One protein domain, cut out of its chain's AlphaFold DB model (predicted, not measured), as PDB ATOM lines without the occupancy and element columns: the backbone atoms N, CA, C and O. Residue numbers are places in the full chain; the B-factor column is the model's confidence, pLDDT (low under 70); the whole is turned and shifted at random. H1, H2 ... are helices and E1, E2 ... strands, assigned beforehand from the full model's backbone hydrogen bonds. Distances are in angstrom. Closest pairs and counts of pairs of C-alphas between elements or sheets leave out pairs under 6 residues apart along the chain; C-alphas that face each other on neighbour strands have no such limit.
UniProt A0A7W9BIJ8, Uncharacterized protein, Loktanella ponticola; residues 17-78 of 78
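What this domain is: This is residues 17 to 78 of the 78 residues of an uncharacterized protein of Loktanella ponticola (UniProt A0A7W9BIJ8). With little regular structure, the domain is a small three-stranded sheet, the meander E1 E2 E3, each strand the antiparallel neighbour of the one before, with short helix H1 off to one side and long unnamed stretches at both ends. Residues 23 to 24 pair antiparallel with residues 47 to 48 of E1. The printed part has 62 residues, 19 in named elements, in the order H1 E1 E2 E3; the class is mixed. It is compact, with a radius of gyration of the C-alphas of 10.8 A and spans of 30 by 24 by 20 A.

Where its parts are: E2, residues 52 to 57, is 16.0 A long. E1 is residues 47 to 49, 6.8 A; E3 is residues 60 to 63, 9.6 A, ending at C-alpha 63 (89.920, 154.061, 96.969). H1, residues 31 to 36, is 8.6 A and begins at C-alpha 31 (86.932, 141.721, 105.961).

How they stand to each other: Inner strand E2 forms tight-linked hairpins with E1, N 47 to O 54 at 2.8 A, and E3, N 55 to O 62 at 2.9 A. H1, with every O i to N i+4 pair within hydrogen-bond range, is not on the sheet; its closest C-alpha to E2 is Val 33, 7.3 A from that of Tyr 53.

The domain as a whole: The printed part has no cut and no long link; residues 17 to 18 and 66 to 78 are under pLDDT 70.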
ATOM      1  N   LEU A  17      79.345 165.041 107.353       65.94
ATOM      2  CA  LEU A  17      78.387 164.379 106.482       65.94
ATOM      3  C   LEU A  17      79.178 163.777 105.316       65.94
ATOM      4  O   LEU A  17      80.080 164.443 104.792       65.94
ATOM      5  N   PRO A  18      78.892 162.522 104.934       68.94
ATOM      6  CA  PRO A  18      79.568 161.932 103.799       68.94
ATOM      7  C   PRO A  18      79.288 162.788 102.551       68.94
ATOM      8  O   PRO A  18      78.218 163.403 102.452       68.94
ATOM      9  N   PRO A  19      80.229 162.860 101.596       75.06
ATOM     10  CA  PRO A  19      79.984 163.541 100.331       75.06
ATOM     11  C   PRO A  19      78.740 162.952  99.647       75.06
ATOM     12  O   PRO A  19      78.387 161.793  99.868       75.06
ATOM     13  N   GLN A  20      78.057 163.737  98.810       75.50
ATOM     14  CA  GLN A  20      76.817 163.288  98.165       75.50
ATOM     15  C   GLN A  20      77.018 161.957  97.422       75.50
ATOM     16  O   GLN A  20      77.989 161.790  96.684       75.50
ATOM     17  N   GLY A  21      76.112 161.000  97.633       76.75
ATOM     18  CA  GLY A  21      76.195 159.657  97.046       76.75
ATOM     19  C   GLY A  21      77.149 158.691  97.759       76.75
ATOM     20  O   GLY A  21      77.338 157.587  97.266       76.75
ATOM     21  N   PHE A  22      77.749 159.078  98.890       81.19
ATOM     22  CA  PHE A  22      78.467 158.160  99.773       81.19
ATOM     23  C   PHE A  22      77.648 157.855 101.024       81.19
ATOM     24  O   PHE A  22      76.975 158.724 101.581       81.19
ATOM     25  N   ILE A  23      77.755 156.619 101.492       82.44
ATOM     26  CA  ILE A  23      77.127 156.127 102.715       82.44
ATOM     27  C   ILE A  23      78.251 155.796 103.699       82.44
ATOM     28  O   ILE A  23      79.235 155.162 103.325       82.44
ATOM     29  N   GLN A  24      78.142 156.248 104.951       80.69
ATOM     30  CA  GLN A  24      79.063 155.804 105.999       80.69
ATOM     31  C   GLN A  24      78.767 154.344 106.326       80.69
ATOM     32  O   GLN A  24      77.610 153.958 106.466       80.69
ATOM     33  N   THR A  25      79.811 153.541 106.470       74.75
ATOM     34  CA  THR A  25      79.669 152.109 106.762       74.75
ATOM     35  C   THR A  25      79.445 151.820 108.249       74.75
ATOM     36  O   THR A  25      79.305 150.666 108.635       74.75
ATOM     37  N   ASP A  26      79.433 152.855 109.099       76.25
ATOM     38  CA  ASP A  26      79.272 152.763 110.560       76.25
ATOM     39  C   ASP A  26      80.251 151.785 111.246       76.25
ATOM     40  O   ASP A  26      80.007 151.271 112.332       76.25
ATOM     41  N   GLY A  27      81.403 151.536 110.613       76.75
ATOM     42  CA  GLY A  27      82.411 150.591 111.104       76.75
ATOM     43  C   GLY A  27      82.169 149.141 110.695       76.75
ATOM     44  O   GLY A  27      82.948 148.279 111.080       76.75
ATOM     45  N   ILE A  28      81.138 148.871 109.895       79.69
ATOM     46  CA  ILE A  28      80.841 147.550 109.346       79.69
ATOM     47  C   ILE A  28      81.272 147.534 107.882       79.69
ATOM     48  O   ILE A  28      80.556 147.999 106.994       79.69
ATOM     49  N   VAL A  29      82.458 146.994 107.616       81.12
ATOM     50  CA  VAL A  29      82.970 146.809 106.253       81.12
ATOM     51  C   VAL A  29      83.361 145.348 106.028       81.12
ATOM     52  O   VAL A  29      83.569 144.617 106.993       81.12
ATOM     53  N   PRO A  30      83.412 144.873 104.772       83.12
ATOM     54  CA  PRO A  30      83.883 143.527 104.478       83.12
ATOM     55  C   PRO A  30      85.296 143.307 105.020       83.12
ATOM     56  O   PRO A  30      86.129 144.209 104.950       83.12
ATOM     57  N   LEU A  31      85.603 142.082 105.450       82.62
ATOM     58  CA  LEU A  31      86.932 141.721 105.961       82.62
ATOM     59  C   LEU A  31      88.061 142.081 104.980       82.62
ATOM     60  O   LEU A  31      89.147 142.471 105.386       82.62
ATOM     61  N   THR A  32      87.804 141.979 103.678       82.69
ATOM     62  CA  THR A  32      88.778 142.313 102.632       82.69
ATOM     63  C   THR A  32      89.032 143.815 102.521       82.69
ATOM     64  O   THR A  32      90.118 144.219 102.130       82.69
ATOM     65  N   VAL A  33      88.052 144.644 102.891       82.88
ATOM     66  CA  VAL A  33      88.205 146.097 103.014       82.88
ATOM     67  C   VAL A  33      88.965 146.421 104.298       82.88
ATOM     68  O   VAL A  33      89.898 147.213 104.241       82.88
ATOM     69  N   GLU A  34      88.634 145.769 105.423       82.62
ATOM     70  CA  GLU A  34      89.377 145.896 106.695       82.62
ATOM     71  C   GLU A  34      90.861 145.557 106.547       82.62
ATOM     72  O   GLU A  34      91.706 146.279 107.061       82.62
ATOM     73  N   GLN A  35      91.190 144.496 105.812       84.69
ATOM     74  CA  GLN A  35      92.575 144.072 105.586       84.69
ATOM     75  C   GLN A  35      93.354 144.979 104.624       84.69
ATOM     76  O   GLN A  35      94.579 145.026 104.699       84.69
ATOM     77  N   SER A  36      92.662 145.676 103.719       84.81
ATOM     78  CA  SER A  36      93.273 146.641 102.793       84.81
ATOM     79  C   SER A  36      93.362 148.055 103.376       84.81
ATOM     80  O   SER A  36      93.969 148.936 102.764       84.81
ATOM     81  N   LEU A  37      92.734 148.308 104.526       84.38
ATOM     82  CA  LEU A  37      92.793 149.604 105.187       84.38
ATOM     83  C   LEU A  37      94.182 149.837 105.796       84.38
ATOM     84  O   LEU A  37      94.748 148.930 106.403       84.38
ATOM     85  N   PRO A  38      94.732 151.058 105.682       84.06
ATOM     86  CA  PRO A  38      95.931 151.416 106.426       84.06
ATOM     87  C   PRO A  38      95.673 151.319 107.935       84.06
ATOM     88  O   PRO A  38      94.602 151.718 108.391       84.06
ATOM     89  N   ASP A  39      96.668 150.899 108.724       83.56
ATOM     90  CA  ASP A  39      96.542 150.730 110.187       83.56
ATOM     91  C   ASP A  39      96.019 151.978 110.924       83.56
ATOM     92  O   ASP A  39      95.412 151.890 111.992       83.56
ATOM     93  N   ASN A  40      96.252 153.169 110.370       85.56
ATOM     94  CA  ASN A  40      95.825 154.442 110.948       85.56
ATOM     95  C   ASN A  40      94.415 154.884 110.516       85.56
ATOM     96  O   ASN A  40      93.973 155.966 110.916       85.56
ATOM     97  N   VAL A  41      93.723 154.100 109.688       85.88
ATOM     98  CA  VAL A  41      92.383 154.416 109.193       85.88
ATOM     99  C   VAL A  41      91.373 153.465 109.833       85.88
ATOM    100  O   VAL A  41      91.292 152.296 109.464       85.88
ATOM    101  N   PRO A  42      90.558 153.947 110.780       84.81
ATOM    102  CA  PRO A  42      89.560 153.105 111.414       84.81
ATOM    103  C   PRO A  42      88.410 152.790 110.449       84.81
ATOM    104  O   PRO A  42      87.981 153.659 109.686       84.81
ATOM    105  N   ALA A  43      87.837 151.588 110.555       82.19
ATOM    106  CA  ALA A  43      86.745 151.115 109.694       82.19
ATOM    107  C   ALA A  43      85.526 152.052 109.676       82.19
ATOM    108  O   ALA A  43      84.831 152.157 108.667       82.19
ATOM    109  N   PHE A  44      85.272 152.788 110.766       83.38
ATOM    110  CA  PHE A  44      84.175 153.751 110.791       83.38
ATOM    111  C   PHE A  44      84.367 154.867 109.768       83.38
ATOM    112  O   PHE A  44      83.375 155.331 109.213       83.38
ATOM    113  N   ASN A  45      85.604 155.291 109.485       86.06
ATOM    114  CA  ASN A  45      85.917 156.349 108.516       86.06
ATOM    115  C   ASN A  45      85.752 155.917 107.056       86.06
ATOM    116  O   ASN A  45      85.976 156.731 106.160       86.06
ATOM    117  N   VAL A  46      85.346 154.674 106.813       86.81
ATOM    118  CA  VAL A  46      85.098 154.173 105.472       86.81
ATOM    119  C   VAL A  46      83.751 154.670 104.960       86.81
ATOM    120  O   VAL A  46      82.738 154.733 105.663       86.81
ATOM    121  N   LEU A  47      83.763 155.028 103.690       87.56
ATOM    122  CA  LEU A  47      82.639 155.486 102.906       87.56
ATOM    123  C   LEU A  47      82.396 154.472 101.795       87.56
ATOM    124  O   LEU A  47      83.340 154.008 101.163       87.56
ATOM    125  N   GLN A  48      81.139 154.153 101.529       84.44
ATOM    126  CA  GLN A  48      80.741 153.283 100.430       84.44
ATOM    127  C   GLN A  48      79.968 154.081  99.381       84.44
ATOM    128  O   GLN A  48      79.083 154.866  99.724       84.44
ATOM    129  N   ARG A  49      80.268 153.852  98.104       82.88
ATOM    130  CA  ARG A  49      79.484 154.338  96.962       82.88
ATOM    131  C   ARG A  49      79.447 153.243  95.906       82.88
ATOM    132  O   ARG A  49      80.506 152.775  95.506       82.88
ATOM    133  N   ASP A  50      78.252 152.838  95.477       77.94
ATOM    134  CA  ASP A  50      78.048 151.879  94.376       77.94
ATOM    135  C   ASP A  50      78.876 150.578  94.499       77.94
ATOM    136  O   ASP A  50      79.362 150.025  93.518       77.94
ATOM    137  N   GLY A  51      79.067 150.083  95.729       76.69
ATOM    138  CA  GLY A  51      79.866 148.880  96.010       76.69
ATOM    139  C   GLY A  51      81.382 149.109  96.110       76.69
ATOM    140  O   GLY A  51      82.102 148.194  96.497       76.69
ATOM    141  N   CYS A  52      81.859 150.324  95.843       81.19
ATOM    142  CA  CYS A  52      83.237 150.754  96.058       81.19
ATOM    143  C   CYS A  52      83.411 151.339  97.466       81.19
ATOM    144  O   CYS A  52      82.522 152.030  97.974       81.19
ATOM    145  N   TYR A  53      84.571 151.107  98.079       85.38
ATOM    146  CA  TYR A  53      84.899 151.587  99.420       85.38
ATOM    147  C   TYR A  53      86.033 152.603  99.364       85.38
ATOM    148  O   TYR A  53      87.027 152.397  98.673       85.38
ATOM    149  N   TYR A  54      85.890 153.691 100.109       85.62
ATOM    150  CA  TYR A  54      86.824 154.807 100.130       85.62
ATOM    151  C   TYR A  54      87.077 155.254 101.559       85.62
ATOM    152  O   TYR A  54      86.215 155.100 102.422       85.62
ATOM    153  N   TYR A  55      88.215 155.886 101.807       87.00
ATOM    154  CA  TYR A  55      88.450 156.605 103.054       87.00
ATOM    155  C   TYR A  55      88.938 158.029 102.772       87.00
ATOM    156  O   TYR A  55      89.662 158.261 101.799       87.00
ATOM    157  N   PRO A  56      88.544 159.011 103.597       85.50
ATOM    158  CA  PRO A  56      89.048 160.366 103.477       85.50
ATOM    159  C   PRO A  56      90.491 160.436 103.993       85.50
ATOM    160  O   PRO A  56      90.772 160.083 105.138       85.50
ATOM    161  N   SER A  57      91.397 160.949 103.167       85.50
ATOM    162  CA  SER A  57      92.796 161.207 103.510       85.50
ATOM    163  C   SER A  57      93.213 162.559 102.938       85.50
ATOM    164  O   SER A  57      93.066 162.797 101.745       85.50
ATOM    165  N   HIS A  58      93.679 163.480 103.786       84.06
ATOM    166  CA  HIS A  58      94.143 164.818 103.375       84.06
ATOM    167  C   HIS A  58      93.183 165.602 102.446       84.06
ATOM    168  O   HIS A  58      93.618 166.351 101.576       84.06
ATOM    169  N   GLY A  59      91.866 165.452 102.634       80.19
ATOM    170  CA  GLY A  59      90.849 166.124 101.810       80.19
ATOM    171  C   GLY A  59      90.552 165.442 100.470       80.19
ATOM    172  O   GLY A  59      89.784 165.979  99.676       80.19
ATOM    173  N   GLN A  60      91.121 164.262 100.225       83.12
ATOM    174  CA  GLN A  60      90.845 163.417  99.067       83.12
ATOM    175  C   GLN A  60      90.173 162.115  99.506       83.12
ATOM    176  O   GLN A  60      90.361 161.652 100.631       83.12
ATOM    177  N   LEU A  61      89.376 161.525  98.618       85.00
ATOM    178  CA  LEU A  61      88.830 160.185  98.808       85.00
ATOM    179  C   LEU A  61      89.793 159.191  98.175       85.00
ATOM    180  O   LEU A  61      90.032 159.237  96.971       85.00
ATOM    181  N   VAL A  62      90.351 158.312  98.997       86.31
ATOM    182  CA  VAL A  62      91.259 157.262  98.544       86.31
ATOM    183  C   VAL A  62      90.464 155.977  98.407       86.31
ATOM    184  O   VAL A  62      89.783 155.571  99.350       86.31
ATOM    185  N   LEU A  63      90.533 155.358  97.231       85.94
ATOM    186  CA  LEU A  63      89.920 154.061  96.969       85.94
ATOM    187  C   LEU A  63      90.622 152.978  97.794       85.94
ATOM    188  O   LEU A  63      91.851 152.927  97.850       85.94
ATOM    189  N   ILE A  64      89.840 152.103  98.419       84.06
ATOM    190  CA  ILE A  64      90.352 150.912  99.095       84.06
ATOM    191  C   ILE A  64      90.389 149.793  98.062       84.06
ATOM    192  O   ILE A  64      89.360 149.205  97.724       84.06
ATOM    193  N   GLU A  65      91.580 149.507  97.546       72.50
ATOM    194  CA  GLU A  65      91.796 148.380  96.644       72.50
ATOM    195  C   GLU A  65      91.700 147.076  97.444       72.50
ATOM    196  O   GLU A  65      92.615 146.672  98.162       72.50
ATOM    197  N   THR A  66      90.541 146.425  97.368       63.53
ATOM    198  CA  THR A  66      90.325 145.106  97.971       63.53
ATOM    199  C   THR A  66      90.729 144.045  96.952       63.53
ATOM    200  O   THR A  66      90.122 143.941  95.886       63.53
ATOM    201  N   THR A  67      91.701 143.201  97.292       55.78
ATOM    202  CA  THR A  67      92.184 142.094  96.441       55.78
ATOM    203  C   THR A  67      91.153 140.961  96.276       55.78
ATOM    204  O   THR A  67      91.449 139.925  95.686       55.78
ATOM    205  N   ALA A  68      89.937 141.119  96.811       47.38
ATOM    206  CA  ALA A  68      88.951 140.051  96.954       47.38
ATOM    207  C   ALA A  68      88.342 139.543  95.644       47.38
ATOM    208  O   ALA A  68      87.846 138.421  95.619       47.38
ATOM    209  N   ALA A  69      88.377 140.321  94.563       41.09
ATOM    210  CA  ALA A  69      88.040 139.811  93.242       41.09
ATOM    211  C   ALA A  69      88.575 140.754  92.152       41.09
ATOM    212  O   ALA A  69      88.135 141.902  92.101       41.09
ATOM    213  N   PRO A  70      89.447 140.296  91.234       45.84
ATOM    214  CA  PRO A  70      89.758 141.046  90.013       45.84
ATOM    215  C   PRO A  70      88.509 141.301  89.138       45.84
ATOM    216  O   PRO A  70      88.513 142.227  88.333       45.84
ATOM    217  N   ASP A  71      87.419 140.548  89.345       42.78
ATOM    218  CA  ASP A  71      86.092 140.764  88.742       42.78
ATOM    219  C   ASP A  71      85.268 141.890  89.401       42.78
ATOM    220  O   ASP A  71      84.284 142.349  88.827       42.78
ATOM    221  N   ALA A  72      85.658 142.357  90.593       43.41
ATOM    222  CA  ALA A  72      85.034 143.487  91.287       43.41
ATOM    223  C   ALA A  72      85.794 144.799  91.053       43.41
ATOM    224  O   ALA A  72      85.611 145.764  91.796       43.41
ATOM    225  N   ALA A  73      86.572 144.877  89.968       47.72
ATOM    226  CA  ALA A  73      86.839 146.139  89.289       47.72
ATOM    227  C   ALA A  73      85.530 146.670  88.667       47.72
ATOM    228  O   ALA A  73      85.441 146.940  87.470       47.72
ATOM    229  N   VAL A  74      84.491 146.852  89.496       51.81
ATOM    230  CA  VAL A  74      83.558 147.957  89.301       51.81
ATOM    231  C   VAL A  74      84.470 149.139  89.020       51.81
ATOM    232  O   VAL A  74      85.397 149.374  89.793       51.81
ATOM    233  N   GLN A  75      84.318 149.789  87.867       56.91
ATOM    234  CA  GLN A  75      85.094 150.979  87.540       56.91
ATOM    235  C   GLN A  75      84.753 152.037  88.590       56.91
ATOM    236  O   GLN A  75      83.834 152.835  88.415       56.91
ATOM    237  N   CYS A  76      85.457 151.990  89.716       62.66
ATOM    238  CA  CYS A  76      85.363 152.922  90.813       62.66
ATOM    239  C   CYS A  76      86.037 154.206  90.325       62.66
ATOM    240  O   CYS A  76      87.190 154.481  90.644       62.66
ATOM    241  N   ASN A  77      85.348 154.938  89.447       55.38
ATOM    242  CA  ASN A  77      85.749 156.279  89.054       55.38
ATOM    243  C   ASN A  77      85.526 157.179  90.270       55.38
ATOM    244  O   ASN A  77      84.382 157.429  90.663       55.38
ATOM    245  N   ALA A  78      86.636 157.595  90.877       51.84
ATOM    246  CA  ALA A  78      86.672 158.633  91.897       51.84
ATOM    247  C   ALA A  78      86.166 159.973  91.339       51.84
ATOM    248  O   ALA A  78      86.501 160.294  90.175       51.84
TER     249      ALA A  78